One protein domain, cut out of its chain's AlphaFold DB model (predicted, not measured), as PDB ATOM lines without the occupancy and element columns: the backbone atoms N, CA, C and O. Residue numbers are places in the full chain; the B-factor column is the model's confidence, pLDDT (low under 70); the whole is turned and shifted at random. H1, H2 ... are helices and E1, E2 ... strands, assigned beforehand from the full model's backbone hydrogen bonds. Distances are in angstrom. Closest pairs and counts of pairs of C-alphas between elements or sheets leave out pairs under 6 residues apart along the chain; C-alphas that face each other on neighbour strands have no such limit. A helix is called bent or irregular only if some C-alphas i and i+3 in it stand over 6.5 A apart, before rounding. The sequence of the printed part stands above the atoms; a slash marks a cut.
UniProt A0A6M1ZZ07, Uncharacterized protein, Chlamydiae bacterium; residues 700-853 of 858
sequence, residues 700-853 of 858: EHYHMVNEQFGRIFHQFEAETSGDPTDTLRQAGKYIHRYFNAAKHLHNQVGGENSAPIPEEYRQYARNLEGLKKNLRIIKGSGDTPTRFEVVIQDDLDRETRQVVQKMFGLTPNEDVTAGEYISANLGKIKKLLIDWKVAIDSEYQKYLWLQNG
ATOM      1  N   GLU A 700     373.924 392.296 633.211       94.31
ATOM      2  CA  GLU A 700     373.793 391.757 634.566       94.31
ATOM      3  C   GLU A 700     374.211 392.750 635.659       94.31
ATOM      4  O   GLU A 700     373.577 392.786 636.718       94.31
ATOM      5  N   HIS A 701     375.248 393.562 635.424       96.12
ATOM      6  CA  HIS A 701     375.588 394.657 636.332       96.12
ATOM      7  C   HIS A 701     374.472 395.700 636.380       96.12
ATOM      8  O   HIS A 701     374.136 396.168 637.466       96.12
ATOM      9  N   TYR A 702     373.860 396.024 635.242       97.88
ATOM     10  CA  TYR A 702     372.748 396.964 635.182       97.88
ATOM     11  C   TYR A 702     371.484 396.430 635.881       97.88
ATOM     12  O   TYR A 702     370.858 397.141 636.669       97.88
ATOM     13  N   HIS A 703     371.156 395.145 635.720       97.31
ATOM     14  CA  HIS A 703     370.086 394.508 636.497       97.31
ATOM     15  C   HIS A 703     370.351 394.607 638.007       97.31
ATOM     16  O   HIS A 703     369.454 394.935 638.784       97.31
ATOM     17  N   MET A 704     371.604 394.394 638.423       96.88
ATOM     18  CA  MET A 704     372.009 394.578 639.814       96.88
ATOM     19  C   MET A 704     371.866 396.034 640.272       96.88
ATOM     20  O   MET A 704     371.375 396.261 641.377       96.88
ATOM     21  N   VAL A 705     372.240 397.017 639.447       98.12
ATOM     22  CA  VAL A 705     372.016 398.449 639.720       98.12
ATOM     23  C   VAL A 705     370.535 398.707 640.024       98.12
ATOM     24  O   VAL A 705     370.239 399.278 641.072       98.12
ATOM     25  N   ASN A 706     369.614 398.236 639.179       98.44
ATOM     26  CA  ASN A 706     368.169 398.426 639.370       98.44
ATOM     27  C   ASN A 706     367.669 397.826 640.694       98.44
ATOM     28  O   ASN A 706     367.012 398.513 641.476       98.44
ATOM     29  N   GLU A 707     368.022 396.574 640.996       97.94
ATOM     30  CA  GLU A 707     367.548 395.925 642.225       97.94
ATOM     31  C   GLU A 707     368.156 396.535 643.493       97.94
ATOM     32  O   GLU A 707     367.471 396.654 644.508       97.94
ATOM     33  N   GLN A 708     369.437 396.928 643.475       97.38
ATOM     34  CA  GLN A 708     370.032 397.601 644.634       97.38
ATOM     35  C   GLN A 708     369.457 399.004 644.824       97.38
ATOM     36  O   GLN A 708     369.263 399.404 645.967       97.38
ATOM     37  N   PHE A 709     369.171 399.726 643.734       98.19
ATOM     38  CA  PHE A 709     368.479 401.012 643.784       98.19
ATOM     39  C   PHE A 709     367.131 400.873 644.494       98.19
ATOM     40  O   PHE A 709     366.903 401.577 645.473       98.19
ATOM     41  N   GLY A 710     366.322 399.883 644.097       97.38
ATOM     42  CA  GLY A 710     365.098 399.499 644.802       97.38
ATOM     43  C   GLY A 710     365.303 399.351 646.305       97.38
ATOM     44  O   GLY A 710     364.746 400.091 647.114       97.38
ATOM     45  N   ARG A 711     366.202 398.444 646.685       95.25
ATOM     46  CA  ARG A 711     366.426 398.092 648.092       95.25
ATOM     47  C   ARG A 711     366.923 399.232 648.965       95.25
ATOM     48  O   ARG A 711     366.669 399.202 650.163       95.25
ATOM     49  N   ILE A 712     367.631 400.216 648.410       95.88
ATOM     50  CA  ILE A 712     368.011 401.419 649.165       95.88
ATOM     51  C   ILE A 712     366.748 402.151 649.636       95.88
ATOM     52  O   ILE A 712     366.652 402.498 650.810       95.88
ATOM     53  N   PHE A 713     365.769 402.327 648.745       96.12
ATOM     54  CA  PHE A 713     364.506 402.995 649.060       96.12
ATOM     55  C   PHE A 713     363.632 402.153 649.979       96.12
ATOM     56  O   PHE A 713     363.103 402.696 650.941       96.12
ATOM     57  N   HIS A 714     363.576 400.834 649.774       92.94
ATOM     58  CA  HIS A 714     362.864 399.947 650.693       92.94
ATOM     59  C   HIS A 714     363.362 400.095 652.137       92.94
ATOM     60  O   HIS A 714     362.554 400.170 653.054       92.94
ATOM     61  N   GLN A 715     364.681 400.203 652.350       91.88
ATOM     62  CA  GLN A 715     365.223 400.450 653.692       91.88
ATOM     63  C   GLN A 715     364.807 401.819 654.239       91.88
ATOM     64  O   GLN A 715     364.459 401.910 655.409       91.88
ATOM     65  N   PHE A 716     364.794 402.866 653.405       92.69
ATOM     66  CA  PHE A 716     364.313 404.184 653.828       92.69
ATOM     67  C   PHE A 716     362.831 404.187 654.228       92.69
ATOM     68  O   PHE A 716     362.465 404.957 655.108       92.69
ATOM     69  N   GLU A 717     361.995 403.347 653.611       88.94
ATOM     70  CA  GLU A 717     360.567 403.232 653.945       88.94
ATOM     71  C   GLU A 717     360.315 402.349 655.175       88.94
ATOM     72  O   GLU A 717     359.539 402.724 656.057       88.94
ATOM     73  N   ALA A 718     360.987 401.194 655.254       77.00
ATOM     74  CA  ALA A 718     360.779 400.182 656.292       77.00
ATOM     75  C   ALA A 718     361.074 400.690 657.712       77.00
ATOM     76  O   ALA A 718     360.542 400.155 658.681       77.00
ATOM     77  N   GLU A 719     361.899 401.728 657.839       66.31
ATOM     78  CA  GLU A 719     362.320 402.280 659.125       66.31
ATOM     79  C   GLU A 719     361.848 403.717 659.359       66.31
ATOM     80  O   GLU A 719     362.378 404.420 660.215       66.31
ATOM     81  N   THR A 720     360.795 404.158 658.670       60.22
ATOM     82  CA  THR A 720     360.125 405.435 658.988       60.22
ATOM     83  C   THR A 720     359.600 405.510 660.434       60.22
ATOM     84  O   THR A 720     359.274 406.596 660.910       60.22
ATOM     85  N   SER A 721     359.573 404.385 661.162       57.44
ATOM     86  CA  SER A 721     359.291 404.298 662.601       57.44
ATOM     87  C   SER A 721     360.530 404.137 663.505       57.44
ATOM     88  O   SER A 721     360.364 404.018 664.718       57.44
ATOM     89  N   GLY A 722     361.741 404.053 662.943       74.31
ATOM     90  CA  GLY A 722     362.998 403.762 663.649       74.31
ATOM     91  C   GLY A 722     363.964 404.950 663.731       74.31
ATOM     92  O   GLY A 722     363.641 406.058 663.311       74.31
ATOM     93  N   ASP A 723     365.161 404.720 664.285       85.06
ATOM     94  CA  ASP A 723     366.256 405.701 664.268       85.06
ATOM     95  C   ASP A 723     366.754 405.895 662.819       85.06
ATOM     96  O   ASP A 723     367.316 404.961 662.239       85.06
ATOM     97  N   PRO A 724     366.643 407.103 662.237       86.75
ATOM     98  CA  PRO A 724     367.105 407.384 660.874       86.75
ATOM     99  C   PRO A 724     368.591 407.052 660.648       86.75
ATOM    100  O   PRO A 724     369.022 406.788 659.518       86.75
ATOM    101  N   THR A 725     369.397 407.062 661.714       85.56
ATOM    102  CA  THR A 725     370.812 406.672 661.682       85.56
ATOM    103  C   THR A 725     370.973 405.174 661.460       85.56
ATOM    104  O   THR A 725     371.832 404.764 660.671       85.56
ATOM    105  N   ASP A 726     370.172 404.346 662.133       84.75
ATOM    106  CA  ASP A 726     370.100 402.909 661.859       84.75
ATOM    107  C   ASP A 726     369.653 402.675 660.418       84.75
ATOM    108  O   ASP A 726     370.352 401.972 659.682       84.75
ATOM    109  N   THR A 727     368.616 403.377 659.966       87.62
ATOM    110  CA  THR A 727     368.058 403.245 658.612       87.62
ATOM    111  C   THR A 727     369.095 403.460 657.537       87.62
ATOM    112  O   THR A 727     369.272 402.652 656.618       87.62
ATOM    113  N   LEU A 728     369.862 404.536 657.669       88.75
ATOM    114  CA  LEU A 728     370.931 404.817 656.736       88.75
ATOM    115  C   LEU A 728     372.056 403.772 656.820       88.75
ATOM    116  O   LEU A 728     372.583 403.350 655.785       88.75
ATOM    117  N   ARG A 729     372.436 403.323 658.023       87.25
ATOM    118  CA  ARG A 729     373.444 402.260 658.198       87.25
ATOM    119  C   ARG A 729     372.977 400.944 657.564       87.25
ATOM    120  O   ARG A 729     373.782 400.236 656.949       87.25
ATOM    121  N   GLN A 730     371.685 400.631 657.647       87.62
ATOM    122  CA  GLN A 730     371.067 399.469 657.005       87.62
ATOM    123  C   GLN A 730     371.078 399.605 655.479       87.62
ATOM    124  O   GLN A 730     371.515 398.676 654.785       87.62
ATOM    125  N   ALA A 731     370.710 400.783 654.967       91.81
ATOM    126  CA  ALA A 731     370.766 401.128 653.548       91.81
ATOM    127  C   ALA A 731     372.203 401.107 652.991       91.81
ATOM    128  O   ALA A 731     372.414 400.730 651.836       91.81
ATOM    129  N   GLY A 732     373.213 401.418 653.811       92.00
ATOM    130  CA  GLY A 732     374.623 401.504 653.416       92.00
ATOM    131  C   GLY A 732     375.160 400.273 652.685       92.00
ATOM    132  O   GLY A 732     375.908 400.404 651.711       92.00
ATOM    133  N   LYS A 733     374.721 399.063 653.071       90.62
ATOM    134  CA  LYS A 733     375.104 397.823 652.366       90.62
ATOM    135  C   LYS A 733     374.589 397.797 650.921       90.62
ATOM    136  O   LYS A 733     375.303 397.310 650.042       90.62
ATOM    137  N   TYR A 734     373.384 398.316 650.674       95.00
ATOM    138  CA  TYR A 734     372.769 398.388 649.347       95.00
ATOM    139  C   TYR A 734     373.340 399.553 648.533       95.00
ATOM    140  O   TYR A 734     373.678 399.338 647.374       95.00
ATOM    141  N   ILE A 735     373.595 400.718 649.149       95.75
ATOM    142  CA  ILE A 735     374.279 401.855 648.498       95.75
ATOM    143  C   ILE A 735     375.659 401.427 647.987       95.75
ATOM    144  O   ILE A 735     376.001 401.646 646.826       95.75
ATOM    145  N   HIS A 736     376.447 400.727 648.808       93.94
ATOM    146  CA  HIS A 736     377.754 400.247 648.363       93.94
ATOM    147  C   HIS A 736     377.643 399.218 647.228       93.94
ATOM    148  O   HIS A 736     378.440 399.252 646.289       93.94
ATOM    149  N   ARG A 737     376.672 398.295 647.286       94.25
ATOM    150  CA  ARG A 737     376.441 397.319 646.203       94.25
ATOM    151  C   ARG A 737     376.017 398.015 644.907       94.25
ATOM    152  O   ARG A 737     376.572 397.682 643.865       94.25
ATOM    153  N   TYR A 738     375.117 398.989 644.995       97.31
ATOM    154  CA  TYR A 738     374.660 399.837 643.894       97.31
ATOM    155  C   TYR A 738     375.837 400.558 643.222       97.31
ATOM    156  O   TYR A 738     376.077 400.366 642.033       97.31
ATOM    157  N   PHE A 739     376.661 401.269 644.000       96.00
ATOM    158  CA  PHE A 739     377.839 401.978 643.480       96.00
ATOM    159  C   PHE A 739     378.878 401.028 642.880       96.00
ATOM    160  O   PHE A 739     379.515 401.341 641.876       96.00
ATOM    161  N   ASN A 740     379.063 399.846 643.474       93.94
ATOM    162  CA  ASN A 740     379.996 398.867 642.933       93.94
ATOM    163  C   ASN A 740     379.502 398.262 641.608       93.94
ATOM    164  O   ASN A 740     380.318 398.060 640.713       93.94
ATOM    165  N   ALA A 741     378.201 397.993 641.470       95.81
ATOM    166  CA  ALA A 741     377.615 397.520 640.215       95.81
ATOM    167  C   ALA A 741     377.712 398.584 639.113       95.81
ATOM    168  O   ALA A 741     378.199 398.279 638.028       95.81
ATOM    169  N   ALA A 742     377.367 399.838 639.428       96.25
ATOM    170  CA  ALA A 742     377.473 400.966 638.503       96.25
ATOM    171  C   ALA A 742     378.912 401.174 638.005       96.25
ATOM    172  O   ALA A 742     379.145 401.314 636.809       96.25
ATOM    173  N   LYS A 743     379.903 401.095 638.905       94.50
ATOM    174  CA  LYS A 743     381.324 401.154 638.533       94.50
ATOM    175  C   LYS A 743     381.718 400.052 637.547       94.50
ATOM    176  O   LYS A 743     382.454 400.305 636.599       94.50
ATOM    177  N   HIS A 744     381.303 398.813 637.807       93.12
ATOM    178  CA  HIS A 744     381.651 397.704 636.924       93.12
ATOM    179  C   HIS A 744     380.966 397.819 635.563       93.12
ATOM    180  O   HIS A 744     381.624 397.549 634.563       93.12
ATOM    181  N   LEU A 745     379.711 398.272 635.531       95.12
ATOM    182  CA  LEU A 745     379.010 398.608 634.297       95.12
ATOM    183  C   LEU A 745     379.792 399.659 633.496       95.12
ATOM    184  O   LEU A 745     380.215 399.357 632.387       95.12
ATOM    185  N   HIS A 746     380.074 400.820 634.095       94.31
ATOM    186  CA  HIS A 746     380.825 401.920 633.475       94.31
ATOM    187  C   HIS A 746     382.151 401.455 632.850       94.31
ATOM    188  O   HIS A 746     382.441 401.693 631.677       94.31
ATOM    189  N   ASN A 747     382.934 400.690 633.618       91.94
ATOM    190  CA  ASN A 747     384.209 400.154 633.148       91.94
ATOM    191  C   ASN A 747     384.059 399.182 631.965       91.94
ATOM    192  O   ASN A 747     384.957 399.091 631.134       91.94
ATOM    193  N   GLN A 748     382.973 398.405 631.914       91.56
ATOM    194  CA  GLN A 748     382.757 397.413 630.859       91.56
ATOM    195  C   GLN A 748     382.184 398.017 629.577       91.56
ATOM    196  O   GLN A 748     382.445 397.487 628.501       91.56
ATOM    197  N   VAL A 749     381.423 399.107 629.681       90.00
ATOM    198  CA  VAL A 749     380.862 399.801 628.511       90.00
ATOM    199  C   VAL A 749     381.847 400.784 627.875       90.00
ATOM    200  O   VAL A 749     381.518 401.404 626.870       90.00
ATOM    201  N   GLY A 750     383.060 400.895 628.427       85.00
ATOM    202  CA  GLY A 750     384.114 401.751 627.891       85.00
ATOM    203  C   GLY A 750     383.846 403.234 628.121       85.00
ATOM    204  O   GLY A 750     384.180 404.041 627.262       85.00
ATOM    205  N   GLY A 751     383.222 403.601 629.245       78.31
ATOM    206  CA  GLY A 751     382.997 405.003 629.573       78.31
ATOM    207  C   GLY A 751     384.317 405.784 629.601       78.31
ATOM    208  O   GLY A 751     385.155 405.568 630.471       78.31
ATOM    209  N   GLU A 752     384.512 406.679 628.628       68.81
ATOM    210  CA  GLU A 752     385.720 407.517 628.503       68.81
ATOM    211  C   GLU A 752     385.729 408.692 629.499       68.81
ATOM    212  O   GLU A 752     386.775 409.271 629.791       68.81
ATOM    213  N   ASN A 753     384.556 409.033 630.040       70.19
ATOM    214  CA  ASN A 753     384.352 410.124 630.991       70.19
ATOM    215  C   ASN A 753     384.474 409.651 632.445       70.19
ATOM    216  O   ASN A 753     384.485 408.459 632.732       70.19
ATOM    217  N   SER A 754     384.501 410.596 633.389       76.75
ATOM    218  CA  SER A 754     384.352 410.280 634.811       76.75
ATOM    219  C   SER A 754     383.102 409.425 635.044       76.75
ATOM    220  O   SER A 754     382.014 409.816 634.614       76.75
ATOM    221  N   ALA A 755     383.261 408.294 635.740       85.31
ATOM    222  CA  ALA A 755     382.156 407.430 636.143       85.31
ATOM    223  C   ALA A 755     380.986 408.252 636.713       85.31
ATOM    224  O   ALA A 755     381.249 409.188 637.477       85.31
ATOM    225  N   PRO A 756     379.715 407.887 636.434       84.56
ATOM    226  CA  PRO A 756     378.553 408.615 636.959       84.56
ATOM    227  C   PRO A 756     378.584 408.777 638.482       84.56
ATOM    228  O   PRO A 756     378.013 409.714 639.034       84.56
ATOM    229  N   ILE A 757     379.269 407.850 639.156       88.56
ATOM    230  CA  ILE A 757     379.499 407.864 640.591       88.56
ATOM    231  C   ILE A 757     381.010 407.904 640.853       88.56
ATOM    232  O   ILE A 757     381.702 406.915 640.580       88.56
ATOM    233  N   PRO A 758     381.530 409.006 641.422       89.44
ATOM    234  CA  PRO A 758     382.925 409.114 641.827       89.44
ATOM    235  C   PRO A 758     383.378 407.984 642.766       89.44
ATOM    236  O   PRO A 758     382.659 407.541 643.666       89.44
ATOM    237  N   GLU A 759     384.627 407.542 642.606       88.81
ATOM    238  CA  GLU A 759     385.231 406.472 643.418       88.81
ATOM    239  C   GLU A 759     385.247 406.798 644.924       88.81
ATOM    240  O   GLU A 759     385.150 405.905 645.769       88.81
ATOM    241  N   GLU A 760     385.332 408.079 645.271       89.75
ATOM    242  CA  GLU A 760     385.237 408.569 646.645       89.75
ATOM    243  C   GLU A 760     383.874 408.277 647.288       89.75
ATOM    244  O   GLU A 760     383.833 407.766 648.409       89.75
ATOM    245  N   TYR A 761     382.765 408.460 646.564       91.19
ATOM    246  CA  TYR A 761     381.425 408.131 647.059       91.19
ATOM    247  C   TYR A 761     381.256 406.630 647.276       91.19
ATOM    248  O   TYR A 761     380.677 406.204 648.278       91.19
ATOM    249  N   ARG A 762     381.865 405.806 646.416       90.19
ATOM    250  CA  ARG A 762     381.962 404.353 646.632       90.19
ATOM    251  C   ARG A 762     382.697 404.007 647.920       90.19
ATOM    252  O   ARG A 762     382.251 403.124 648.657       90.19
ATOM    253  N   GLN A 763     383.794 404.697 648.219       88.31
ATOM    254  CA  GLN A 763     384.515 404.494 649.472       88.31
ATOM    255  C   GLN A 763     383.680 404.931 650.684       88.31
ATOM    256  O   GLN A 763     383.670 404.212 651.684       88.31
ATOM    257  N   TYR A 764     382.942 406.041 650.600       91.38
ATOM    258  CA  TYR A 764     382.042 406.475 651.673       91.38
ATOM    259  C   TYR A 764     380.893 405.488 651.896       91.38
ATOM    260  O   TYR A 764     380.636 405.111 653.036       91.38
ATOM    261  N   ALA A 765     380.268 404.976 650.834       91.00
ATOM    262  CA  ALA A 765     379.243 403.940 650.944       91.00
ATOM    263  C   ALA A 765     379.793 402.647 651.569       91.00
ATOM    264  O   ALA A 765     379.140 402.007 652.393       91.00
ATOM    265  N   ARG A 766     381.031 402.271 651.224       89.44
ATOM    266  CA  ARG A 766     381.718 401.135 651.850       89.44
ATOM    267  C   ARG A 766     381.989 401.376 653.338       89.44
ATOM    268  O   ARG A 766     381.865 400.440 654.126       89.44
ATOM    269  N   ASN A 767     382.356 402.600 653.721       87.62
ATOM    270  CA  ASN A 767     382.512 402.975 655.126       87.62
ATOM    271  C   ASN A 767     381.167 402.880 655.853       87.62
ATOM    272  O   ASN A 767     381.119 402.269 656.912       87.62
ATOM    273  N   LEU A 768     380.081 403.367 655.246       88.62
ATOM    274  CA  LEU A 768     378.723 403.268 655.790       88.62
ATOM    275  C   LEU A 768     378.293 401.807 656.028       88.62
ATOM    276  O   LEU A 768     377.786 401.486 657.098       88.62
ATOM    277  N   GLU A 769     378.572 400.892 655.087       88.69
ATOM    278  CA  GLU A 769     378.365 399.444 655.296       88.69
ATOM    279  C   GLU A 769     379.209 398.902 656.468       88.69
ATOM    280  O   GLU A 769     378.764 398.016 657.199       88.69
ATOM    281  N   GLY A 770     380.427 399.421 656.656       83.81
ATOM    282  CA  GLY A 770     381.299 399.081 657.783       83.81
ATOM    283  C   GLY A 770     380.742 399.540 659.132       83.81
ATOM    284  O   GLY A 770     380.799 398.776 660.099       83.81
ATOM    285  N   LEU A 771     380.140 400.732 659.186       84.19
ATOM    286  CA  LEU A 771     379.565 401.305 660.407       84.19
ATOM    287  C   LEU A 771     378.417 400.456 660.973       84.19
ATOM    288  O   LEU A 771     378.264 400.400 662.186       84.19
ATOM    289  N   LYS A 772     377.702 399.673 660.149       81.19
ATOM    290  CA  LYS A 772     376.737 398.658 660.637       81.19
ATOM    291  C   LYS A 772     377.373 397.608 661.563       81.19
ATOM    292  O   LYS A 772     376.685 396.952 662.336       81.19
ATOM    293  N   LYS A 773     378.686 397.404 661.460       79.31
ATOM    294  CA  LYS A 773     379.461 396.478 662.298       79.31
ATOM    295  C   LYS A 773     380.358 397.210 663.298       79.31
ATOM    296  O   LYS A 773     381.266 396.582 663.837       79.31
ATOM    297  N   ASN A 774     380.149 398.512 663.494       80.88
ATOM    298  CA  ASN A 774     381.037 399.394 664.251       80.88
ATOM    299  C   ASN A 774     382.480 399.356 663.715       80.88
ATOM    300  O   ASN A 774     383.440 399.350 664.481       80.88
ATOM    301  N   LEU A 775     382.646 399.274 662.386       79.94
ATOM    302  CA  LEU A 775     383.950 399.236 661.722       79.94
ATOM    303  C   LEU A 775     384.134 400.431 660.783       79.94
ATOM    304  O   LEU A 775     383.340 400.640 659.867       79.94
ATOM    305  N   ARG A 776     385.249 401.146 660.923       80.94
ATOM    306  CA  ARG A 776     385.715 402.152 659.962       80.94
ATOM    307  C   ARG A 776     386.858 401.592 659.135       80.94
ATOM    308  O   ARG A 776     387.735 400.896 659.641       80.94
ATOM    309  N   ILE A 777     386.860 401.906 657.846       77.38
ATOM    310  CA  ILE A 777     387.932 401.500 656.941       77.38
ATOM    311  C   ILE A 777     388.959 402.617 656.858       77.38
ATOM    312  O   ILE A 777     388.656 403.707 656.374       77.38
ATOM    313  N   ILE A 778     390.187 402.315 657.264       77.06
ATOM    314  CA  ILE A 778     391.326 403.207 657.086       77.06
ATOM    315  C   ILE A 778     392.146 402.705 655.904       77.06
ATOM    316  O   ILE A 778     392.677 401.586 655.910       77.06
ATOM    317  N   LYS A 779     392.233 403.534 654.860       73.38
ATOM    318  CA  LYS A 779     393.215 403.323 653.797       73.38
ATOM    319  C   LYS A 779     394.600 403.536 654.405       73.38
ATOM    320  O   LYS A 779     394.851 404.583 654.993       73.38
ATOM    321  N   GLY A 780     395.475 402.542 654.280       71.44
ATOM    322  CA  GLY A 780     396.884 402.740 654.589       71.44
ATOM    323  C   GLY A 780     397.487 403.781 653.645       71.44
ATOM    324  O   GLY A 780     397.055 403.910 652.498       71.44
ATOM    325  N   SER A 781     398.457 404.549 654.131       66.19
ATOM    326  CA  SER A 781     399.274 405.431 653.299       66.19
ATOM    327  C   SER A 781     400.322 404.599 652.543       66.19
ATOM    328  O   SER A 781     401.126 403.904 653.171       66.19
ATOM    329  N   GLY A 782     400.329 404.659 651.208       76.75
ATOM    330  CA  GLY A 782     401.260 403.894 650.363       76.75
ATOM    331  C   GLY A 782     400.918 402.400 650.288       76.75
ATOM    332  O   GLY A 782     399.756 402.039 650.122       76.75
ATOM    333  N   ASP A 783     401.916 401.529 650.457       65.75
ATOM    334  CA  ASP A 783     401.768 400.064 650.376       65.75
ATOM    335  C   ASP A 783     401.089 399.428 651.601       65.75
ATOM    336  O   ASP A 783     400.947 398.202 651.686       65.75
ATOM    337  N   THR A 784     400.680 400.224 652.598       58.72
ATOM    338  CA  THR A 784     400.024 399.645 653.773       58.72
ATOM    339  C   THR A 784     398.627 399.134 653.413       58.72
ATOM    340  O   THR A 784     397.800 399.881 652.886       58.72
ATOM    341  N   PRO A 785     398.316 397.863 653.727       63.97
ATOM    342  CA  PRO A 785     397.015 397.298 653.421       63.97
ATOM    343  C   PRO A 785     395.922 398.048 654.178       63.97
ATOM    344  O   PRO A 785     396.117 398.497 655.308       63.97
ATOM    345  N   THR A 786     394.750 398.140 653.556       73.62
ATOM    346  CA  THR A 786     393.538 398.659 654.186       73.62
ATOM    347  C   THR A 786     393.281 397.948 655.520       73.62
ATOM    348  O   THR A 786     393.216 396.717 655.557       73.62
ATOM    349  N   ARG A 787     393.122 398.710 656.608       77.69
ATOM    350  CA  ARG A 787     392.806 398.184 657.946       77.69
ATOM    351  C   ARG A 787     391.379 398.559 658.342       77.69
ATOM    352  O   ARG A 787     390.837 399.554 657.865       77.69
ATOM    353  N   PHE A 788     390.777 397.737 659.197       76.50
ATOM    354  CA  PHE A 788     389.510 398.044 659.851       76.50
ATOM    355  C   PHE A 788     389.805 398.484 661.281       76.50
ATOM    356  O   PHE A 788     390.514 397.779 661.998       76.50
ATOM    357  N   GLU A 789     389.267 399.627 661.677       80.62
ATOM    358  CA  GLU A 789     389.281 400.102 663.057       80.62
ATOM    359  C   GLU A 789     387.896 399.941 663.664       80.62
ATOM    360  O   GLU A 789     386.892 400.160 662.986       80.62
ATOM    361  N   VAL A 790     387.845 399.547 664.934       81.19
ATOM    362  CA  VAL A 790     386.594 399.524 665.691       81.19
ATOM    363  C   VAL A 790     386.239 400.963 666.046       81.19
ATOM    364  O   VAL A 790     387.053 401.667 666.638       81.19
ATOM    365  N   VAL A 791     385.039 401.392 665.668       77.38
ATOM    366  CA  VAL A 791     384.472 402.683 666.065       77.38
ATOM    367  C   VAL A 791     383.762 402.470 667.396       77.38
ATOM    368  O   VAL A 791     382.944 401.559 667.521       77.38
ATOM    369  N   ILE A 792     384.112 403.268 668.403       78.88
ATOM    370  CA  ILE A 792     383.430 403.249 669.701       78.88
ATOM    371  C   ILE A 792     382.019 403.817 669.496       78.88
ATOM    372  O   ILE A 792     381.834 404.698 668.659       78.88
ATOM    373  N   GLN A 793     381.028 403.306 670.230       75.69
ATOM    374  CA  GLN A 793     379.617 403.668 670.050       75.69
ATOM    375  C   GLN A 793     379.389 405.191 670.060       75.69
ATOM    376  O   GLN A 793     378.686 405.699 669.192       75.69
ATOM    377  N   ASP A 794     380.064 405.911 670.957       75.38
ATOM    378  CA  ASP A 794     379.943 407.368 671.115       75.38
ATOM    379  C   ASP A 794     380.429 408.160 669.883       75.38
ATOM    380  O   ASP A 794     379.994 409.284 669.639       75.38
ATOM    381  N   ASP A 795     381.299 407.567 669.060       83.31
ATOM    382  CA  ASP A 795     381.808 408.176 667.828       83.31
ATOM    383  C   ASP A 795     380.971 407.811 666.588       83.31
ATOM    384  O   ASP A 795     381.167 408.397 665.516       83.31
ATOM    385  N   LEU A 796     380.041 406.855 666.700       81.75
ATOM    386  CA  LEU A 796     379.309 406.299 665.560       81.75
ATOM    387  C   LEU A 796     378.444 407.351 664.856       81.75
ATOM    388  O   LEU A 796     378.420 407.410 663.625       81.75
ATOM    389  N   ASP A 797     377.803 408.225 665.628       82.06
ATOM    390  CA  ASP A 797     376.986 409.325 665.112       82.06
ATOM    391  C   ASP A 797     377.828 410.375 664.392       82.06
ATOM    392  O   ASP A 797     377.460 410.863 663.319       82.06
ATOM    393  N   ARG A 798     378.995 410.720 664.951       85.94
ATOM    394  CA  ARG A 798     379.927 411.667 664.324       85.94
ATOM    395  C   ARG A 798     380.441 411.115 662.996       85.94
ATOM    396  O   ARG A 798     380.411 411.821 661.989       85.94
ATOM    397  N   GLU A 799     380.876 409.858 662.975       85.62
ATOM    398  CA  GLU A 799     381.362 409.199 661.758       85.62
ATOM    399  C   GLU A 799     380.249 409.050 660.713       85.62
ATOM    400  O   GLU A 799     380.476 409.321 659.532       85.62
ATOM    401  N   THR A 800     379.027 408.698 661.131       84.56
ATOM    402  CA  THR A 800     377.875 408.606 660.223       84.56
ATOM    403  C   THR A 800     377.570 409.966 659.596       84.56
ATOM    404  O   THR A 800     377.473 410.052 658.370       84.56
ATOM    405  N   ARG A 801     377.531 411.050 660.387       85.06
ATOM    406  CA  ARG A 801     377.354 412.423 659.871       85.06
ATOM    407  C   ARG A 801     378.429 412.800 658.855       85.06
ATOM    408  O   ARG A 801     378.095 413.275 657.772       85.06
ATOM    409  N   GLN A 802     379.701 412.535 659.153       87.00
ATOM    410  CA  GLN A 802     380.804 412.835 658.232       87.00
ATOM    411  C   GLN A 802     380.703 412.049 656.920       87.00
ATOM    412  O   GLN A 802     380.971 412.592 655.845       87.00
ATOM    413  N   VAL A 803     380.317 410.773 656.989       86.12
ATOM    414  CA  VAL A 803     380.113 409.934 655.803       86.12
ATOM    415  C   VAL A 803     378.946 410.459 654.965       86.12
ATOM    416  O   VAL A 803     379.095 410.567 653.749       86.12
ATOM    417  N   VAL A 804     377.828 410.849 655.586       85.75
ATOM    418  CA  VAL A 804     376.666 411.445 654.893       85.75
ATOM    419  C   VAL A 804     377.030 412.764 654.235       85.75
ATOM    420  O   VAL A 804     376.772 412.943 653.046       85.75
ATOM    421  N   GLN A 805     377.664 413.671 654.979       88.25
ATOM    422  CA  GLN A 805     378.124 414.961 654.469       88.25
ATOM    423  C   GLN A 805     378.965 414.771 653.207       88.25
ATOM    424  O   GLN A 805     378.685 415.377 652.175       88.25
ATOM    425  N   LYS A 806     379.983 413.909 653.282       90.12
ATOM    426  CA  LYS A 806     380.921 413.706 652.175       90.12
ATOM    427  C   LYS A 806     380.292 412.972 650.995       90.12
ATOM    428  O   LYS A 806     380.646 413.259 649.859       90.12
ATOM    429  N   MET A 807     379.383 412.031 651.249       88.06
ATOM    430  CA  MET A 807     378.745 411.234 650.198       88.06
ATOM    431  C   MET A 807     377.662 412.006 649.444       88.06
ATOM    432  O   MET A 807     377.532 411.830 648.240       88.06
ATOM    433  N   PHE A 808     376.895 412.848 650.139       88.00
ATOM    434  CA  PHE A 808     375.737 413.540 649.564       88.00
ATOM    435  C   PHE A 808     375.952 415.049 649.379       88.00
ATOM    436  O   PHE A 808     375.033 415.744 648.954       88.00
ATOM    437  N   GLY A 809     377.145 415.571 649.696       87.12
ATOM    438  CA  GLY A 809     377.476 416.993 649.546       87.12
ATOM    439  C   GLY A 809     376.649 417.912 650.450       87.12
ATOM    440  O   GLY A 809     376.379 419.055 650.094       87.12
ATOM    441  N   LEU A 810     376.197 417.404 651.596       86.75
ATOM    442  CA  LEU A 810     375.318 418.126 652.513       86.75
ATOM    443  C   LEU A 810     376.150 418.798 653.611       86.75
ATOM    444  O   LEU A 810     376.979 418.134 654.233       86.75
ATOM    445  N   THR A 811     375.938 420.091 653.868       83.38
ATOM    446  CA  THR A 811     376.637 420.823 654.937       83.38
ATOM    447  C   THR A 811     376.102 420.399 656.306       83.38
ATOM    448  O   THR A 811     374.895 420.524 656.534       83.38
ATOM    449  N   PRO A 812     376.954 419.908 657.222       70.94
ATOM    450  CA  PRO A 812     376.522 419.479 658.537       70.94
ATOM    451  C   PRO A 812     376.097 420.696 659.352       70.94
ATOM    452  O   PRO A 812     376.726 421.751 659.289       70.94
ATOM    453  N   ASN A 813     375.044 420.519 660.140       79.25
ATOM    454  CA  ASN A 813     374.819 421.352 661.306       79.25
ATOM    455  C   ASN A 813     375.406 420.580 662.499       79.25
ATOM    456  O   ASN A 813     375.002 419.444 662.750       79.25
ATOM    457  N   GLU A 814     376.428 421.132 663.159       81.50
ATOM    458  CA  GLU A 814     377.123 420.440 664.256       81.50
ATOM    459  C   GLU A 814     376.204 420.224 665.471       81.50
ATOM    460  O   GLU A 814     376.385 419.244 666.201       81.50
ATOM    461  N   ASP A 815     375.163 421.054 665.586       87.06
ATOM    462  CA  ASP A 815     374.227 421.102 666.709       87.06
ATOM    463  C   ASP A 815     373.099 420.056 666.642       87.06
ATOM    464  O   ASP A 815     372.295 419.970 667.566       87.06
ATOM    465  N   VAL A 816     373.010 419.259 665.568       86.75
ATOM    466  CA  VAL A 816     371.961 418.229 665.415       86.75
ATOM    467  C   VAL A 816     372.536 416.818 665.433       86.75
ATOM    468  O   VAL A 816     373.640 416.563 664.935       86.75
ATOM    469  N   THR A 817     371.771 415.872 665.967       85.94
ATOM    470  CA  THR A 817     372.126 414.446 665.959       85.94
ATOM    471  C   THR A 817     372.221 413.893 664.530       85.94
ATOM    472  O   THR A 817     371.741 414.499 663.565       85.94
ATOM    473  N   ALA A 818     372.849 412.723 664.359       83.44
ATOM    474  CA  ALA A 818     372.906 412.066 663.051       83.44
ATOM    475  C   ALA A 818     371.499 411.764 662.506       83.44
ATOM    476  O   ALA A 818     371.234 412.021 661.330       83.44
ATOM    477  N   GLY A 819     370.594 411.301 663.372       86.50
ATOM    478  CA  GLY A 819     369.219 410.966 663.011       86.50
ATOM    479  C   GLY A 819     368.408 412.180 662.553       86.50
ATOM    480  O   GLY A 819     367.770 412.137 661.497       86.50
ATOM    481  N   GLU A 820     368.484 413.297 663.283       88.06
ATOM    482  CA  GLU A 820     367.835 414.561 662.895       88.06
ATOM    483  C   GLU A 820     368.397 415.090 661.574       88.06
ATOM    484  O   GLU A 820     367.644 415.492 660.684       88.06
ATOM    485  N   TYR A 821     369.722 415.034 661.411       86.00
ATOM    486  CA  TYR A 821     370.387 415.461 660.187       86.00
ATOM    487  C   TYR A 821     369.954 414.641 658.967       86.00
ATOM    488  O   TYR A 821     369.672 415.204 657.904       86.00
ATOM    489  N   ILE A 822     369.891 413.314 659.115       88.31
ATOM    490  CA  ILE A 822     369.450 412.399 658.058       88.31
ATOM    491  C   ILE A 822     367.982 412.659 657.734       88.31
ATOM    492  O   ILE A 822     367.658 412.836 656.563       88.31
ATOM    493  N   SER A 823     367.117 412.775 658.742       90.44
ATOM    494  CA  SER A 823     365.687 413.054 658.551       90.44
ATOM    495  C   SER A 823     365.454 414.356 657.792       90.44
ATOM    496  O   SER A 823     364.734 414.377 656.794       90.44
ATOM    497  N   ALA A 824     366.136 415.431 658.199       90.44
ATOM    498  CA  ALA A 824     366.031 416.741 657.561       90.44
ATOM    499  C   ALA A 824     366.526 416.748 656.103       90.44
ATOM    500  O   ALA A 824     366.154 417.626 655.321       90.44
ATOM    501  N   ASN A 825     367.366 415.782 655.717       91.88
ATOM    502  CA  ASN A 825     367.949 415.706 654.380       91.88
ATOM    503  C   ASN A 825     367.539 414.463 653.575       91.88
ATOM    504  O   ASN A 825     367.993 414.322 652.438       91.88
ATOM    505  N   LEU A 826     366.658 413.598 654.088       92.25
ATOM    506  CA  LEU A 826     366.296 412.335 653.435       92.25
ATOM    507  C   LEU A 826     365.736 412.563 652.026       92.25
ATOM    508  O   LEU A 826     366.141 411.889 651.081       92.25
ATOM    509  N   GLY A 827     364.891 413.583 651.848       94.00
ATOM    510  CA  GLY A 827     364.381 413.968 650.528       94.00
ATOM    511  C   GLY A 827     365.487 414.379 649.543       94.00
ATOM    512  O   GLY A 827     365.431 414.020 648.368       94.00
ATOM    513  N   LYS A 828     366.537 415.071 650.010       94.38
ATOM    514  CA  LYS A 828     367.696 415.442 649.172       94.38
ATOM    515  C   LYS A 828     368.544 414.221 648.821       94.38
ATOM    516  O   LYS A 828     368.966 414.089 647.676       94.38
ATOM    517  N   ILE A 829     368.749 413.320 649.784       93.81
ATOM    518  CA  ILE A 829     369.465 412.051 649.595       93.81
ATOM    519  C   ILE A 829     368.759 411.199 648.534       93.81
ATOM    520  O   ILE A 829     369.388 410.784 647.560       93.81
ATOM    521  N   LYS A 830     367.440 411.001 648.673       95.75
ATOM    522  CA  LYS A 830     366.607 410.286 647.694       95.75
ATOM    523  C   LYS A 830     366.685 410.932 646.310       95.75
ATOM    524  O   LYS A 830     366.918 410.235 645.324       95.75
ATOM    525  N   LYS A 831     366.575 412.264 646.234       95.94
ATOM    526  CA  LYS A 831     366.694 413.009 644.972       95.94
ATOM    527  C   LYS A 831     368.038 412.757 644.280       95.94
ATOM    528  O   LYS A 831     368.028 412.473 643.085       95.94
ATOM    529  N   LEU A 832     369.152 412.804 645.018       95.12
ATOM    530  CA  LEU A 832     370.493 412.573 644.466       95.12
ATOM    531  C   LEU A 832     370.687 411.123 643.994       95.12
ATOM    532  O   LEU A 832     371.269 410.890 642.939       95.12
ATOM    533  N   LEU A 833     370.159 410.144 644.737       96.19
ATOM    534  CA  LEU A 833     370.174 408.738 644.317       96.19
ATOM    535  C   LEU A 833     369.396 408.523 643.011       96.19
ATOM    536  O   LEU A 833     369.866 407.779 642.151       96.19
ATOM    537  N   ILE A 834     368.248 409.192 642.848       97.44
ATOM    538  CA  ILE A 834     367.486 409.195 641.591       97.44
ATOM    539  C   ILE A 834     368.301 409.852 640.468       97.44
ATOM    540  O   ILE A 834     368.351 409.308 639.370       97.44
ATOM    541  N   ASP A 835     368.971 410.978 640.730       95.19
ATOM    542  CA  ASP A 835     369.802 411.657 639.724       95.19
ATOM    543  C   ASP A 835     370.947 410.760 639.231       95.19
ATOM    544  O   ASP A 835     371.143 410.603 638.024       95.19
ATOM    545  N   TRP A 836     371.649 410.080 640.142       95.81
ATOM    546  CA  TRP A 836     372.659 409.089 639.756       95.81
ATOM    547  C   TRP A 836     372.060 407.912 638.994       95.81
ATOM    548  O   TRP A 836     372.688 407.417 638.060       95.81
ATOM    549  N   LYS A 837     370.858 407.461 639.368       97.06
ATOM    550  CA  LYS A 837     370.179 406.371 638.662       97.06
ATOM    551  C   LYS A 837     369.885 406.745 637.215       97.06
ATOM    552  O   LYS A 837     370.209 405.967 636.325       97.06
ATOM    553  N   VAL A 838     369.357 407.944 636.979       95.75
ATOM    554  CA  VAL A 838     369.085 408.444 635.625       95.75
ATOM    555  C   VAL A 838     370.379 408.606 634.818       95.75
ATOM    556  O   VAL A 838     370.418 408.234 633.650       95.75
ATOM    557  N   ALA A 839     371.474 409.064 635.434       93.88
ATOM    558  CA  ALA A 839     372.773 409.136 634.756       93.88
ATOM    559  C   ALA A 839     373.305 407.751 634.335       93.88
ATOM    560  O   ALA A 839     373.835 407.600 633.232       93.88
ATOM    561  N   ILE A 840     373.143 406.733 635.190       95.44
ATOM    562  CA  ILE A 840     373.511 405.344 634.875       95.44
ATOM    563  C   ILE A 840     372.610 404.765 633.776       95.44
ATOM    564  O   ILE A 840     373.096 404.032 632.917       95.44
ATOM    565  N   ASP A 841     371.322 405.112 633.768       95.56
ATOM    566  CA  ASP A 841     370.379 404.702 632.720       95.56
ATOM    567  C   ASP A 841     370.806 405.227 631.352       95.56
ATOM    568  O   ASP A 841     370.927 404.443 630.410       95.56
ATOM    569  N   SER A 842     371.158 406.511 631.268       93.06
ATOM    570  CA  SER A 842     371.676 407.111 630.037       93.06
ATOM    571  C   SER A 842     372.985 406.463 629.565       93.06
ATOM    572  O   SER A 842     373.221 406.331 628.364       93.06
ATOM    573  N   GLU A 843     373.860 406.041 630.481       92.94
ATOM    574  CA  GLU A 843     375.079 405.305 630.129       92.94
ATOM    575  C   GLU A 843     374.775 403.900 629.585       92.94
ATOM    576  O   GLU A 843     375.309 403.503 628.545       92.94
ATOM    577  N   TYR A 844     373.891 403.154 630.249       94.69
ATOM    578  CA  TYR A 844     373.479 401.829 629.789       94.69
ATOM    579  C   TYR A 844     372.781 401.890 628.425       94.69
ATOM    580  O   TYR A 844     373.006 401.049 627.556       94.69
ATOM    581  N   GLN A 845     371.991 402.929 628.192       92.75
ATOM    582  CA  GLN A 845     371.316 403.140 626.923       92.75
ATOM    583  C   GLN A 845     372.294 403.410 625.769       92.75
ATOM    584  O   GLN A 845     372.138 402.852 624.681       92.75
ATOM    585  N   LYS A 846     373.360 404.185 626.012       90.69
ATOM    586  CA  LYS A 846     374.461 404.342 625.041       90.69
ATOM    587  C   LYS A 846     375.102 402.998 624.713       90.69
ATOM    588  O   LYS A 846     375.366 402.712 623.545       90.69
ATOM    589  N   TYR A 847     375.301 402.150 625.721       92.25
ATOM    590  CA  TYR A 847     375.781 400.787 625.509       92.25
ATOM    591  C   TYR A 847     374.837 399.971 624.610       92.25
ATOM    592  O   TYR A 847     375.306 399.374 623.639       92.25
ATOM    593  N   LEU A 848     373.522 399.997 624.854       91.31
ATOM    594  CA  LEU A 848     372.543 399.308 623.998       91.31
ATOM    595  C   LEU A 848     372.574 399.814 622.553       91.31
ATOM    596  O   LEU A 848     372.545 399.020 621.608       91.31
ATOM    597  N   TRP A 849     372.689 401.127 622.370       88.75
ATOM    598  CA  TRP A 849     372.780 401.740 621.049       88.75
ATOM    599  C   TRP A 849     374.026 401.285 620.274       88.75
ATOM    600  O   TRP A 849     373.925 400.948 619.088       88.75
ATOM    601  N   LEU A 850     375.181 401.198 620.946       87.88
ATOM    602  CA  LEU A 850     376.423 400.678 620.362       87.88
ATOM    603  C   LEU A 850     376.301 399.190 619.993       87.88
ATOM    604  O   LEU A 850     376.711 398.793 618.901       87.88
ATOM    605  N   GLN A 851     375.687 398.370 620.854       86.06
ATOM    606  CA  GLN A 851     375.484 396.933 620.598       86.06
ATOM    607  C   GLN A 851     374.545 396.654 619.414       86.06
ATOM    608  O   GLN A 851     374.693 395.653 618.707       86.06
ATOM    609  N   ASN A 852     373.583 397.543 619.158       83.44
ATOM    610  CA  ASN A 852     372.631 397.378 618.063       83.44
ATOM    611  C   ASN A 852     373.197 397.741 616.680       83.44
ATOM    612  O   ASN A 852     372.526 397.506 615.674       83.44
ATOM    613  N   GLY A 853     374.435 398.246 616.589       69.19
ATOM    614  CA  GLY A 853     375.104 398.549 615.316       69.19
ATOM    615  C   GLY A 853     374.485 399.717 614.535       69.19
ATOM    616  O   GLY A 853     374.967 400.072 613.461       69.19
TER     617      GLY A 853
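Overview. This is residues 700 to 853 of the 858 residues of an uncharacterized protein of Chlamydiae bacterium (UniProt A0A6M1ZZ07). Look for a small hairpin of two strands, E1 and E2, at the side of a bundle of five helices, helices packed together, where it meets H3; loop residues 780 to 785 stick out. H2 is in the middle of the bundle, with H1, H3 and the long H5 packed on it, and H4 packs on H3 and H5. The printed part has 154 residues, in the order H1 H2 H3 E1 E2 H4 H5; the sheet, E1 - E2, is antiparallel and the class is mostly helix. It is compact, with a radius of gyration of the C-alphas of 16.4 A and spans of 57 by 42 by 24 A.

Along the chain. Find E1 at residues 775 to 778 and E2 at 787 to 790. H3 is residues 759 to 771 and H4 793 to 808, 23.1 A long. H1 starts at C-alpha 700, (373.793, 391.757, 634.566), and runs 26.7 A to residue 718. H2, residues 724 to 748, runs 35.3 A with a kink of 37 degrees near 731. H5, residues 818 to 851, runs 45.1 A to C-alpha 851 at (375.484, 396.933, 620.598), with a kink of 60 degrees near 825. H5 is irregular, C-alphas 824 and 827 being 7.7 A apart; H4 is only just so, C-alphas 794 and 797 being 7.0 A apart.

Arrangement. In the E1 and E2 hairpin, see N 776 and O 789 within hydrogen-bond range at 2.8 A. The closest C-alphas of H3 and E1, Gly 770 and Arg 776, are 5.8 A apart. H2 and H3, a helical hairpin, touch through residues 729 to 740 of H2, closest at the C-alphas of Gly 732 and Glu 769, 4.7 A; their tilt of 37 degrees is only just steep. H1 and H2, also a helical hairpin, touch at a shallow tilt of 12 degrees, opposite ways, closest at the C-alphas of Val 705 and Tyr 738, 5.1 A. H5 touches H2, closest at the C-alphas of Gly 819 and Pro 724, 4.7 A. H4 touches H3, closest at the C-alphas of Met 807 and Tyr 761, 5.2 A. H3 and H5 are apart. In H3 every O i to N i+4 pair is within hydrogen-bond range; the counts are 14 of 15 in H1, 19 of 21 in H2, 10 of 12 in H4 and 28 of 30 in H5.

Size, cuts and confidence. The two C-alphas farthest apart, those of Asp 794 and Gly 853, are 56.7 A apart. The printed part has no cut and no long link. Look for pLDDT under 70 at residues 719 to 721, 752, 781, 783 to 785 and 853.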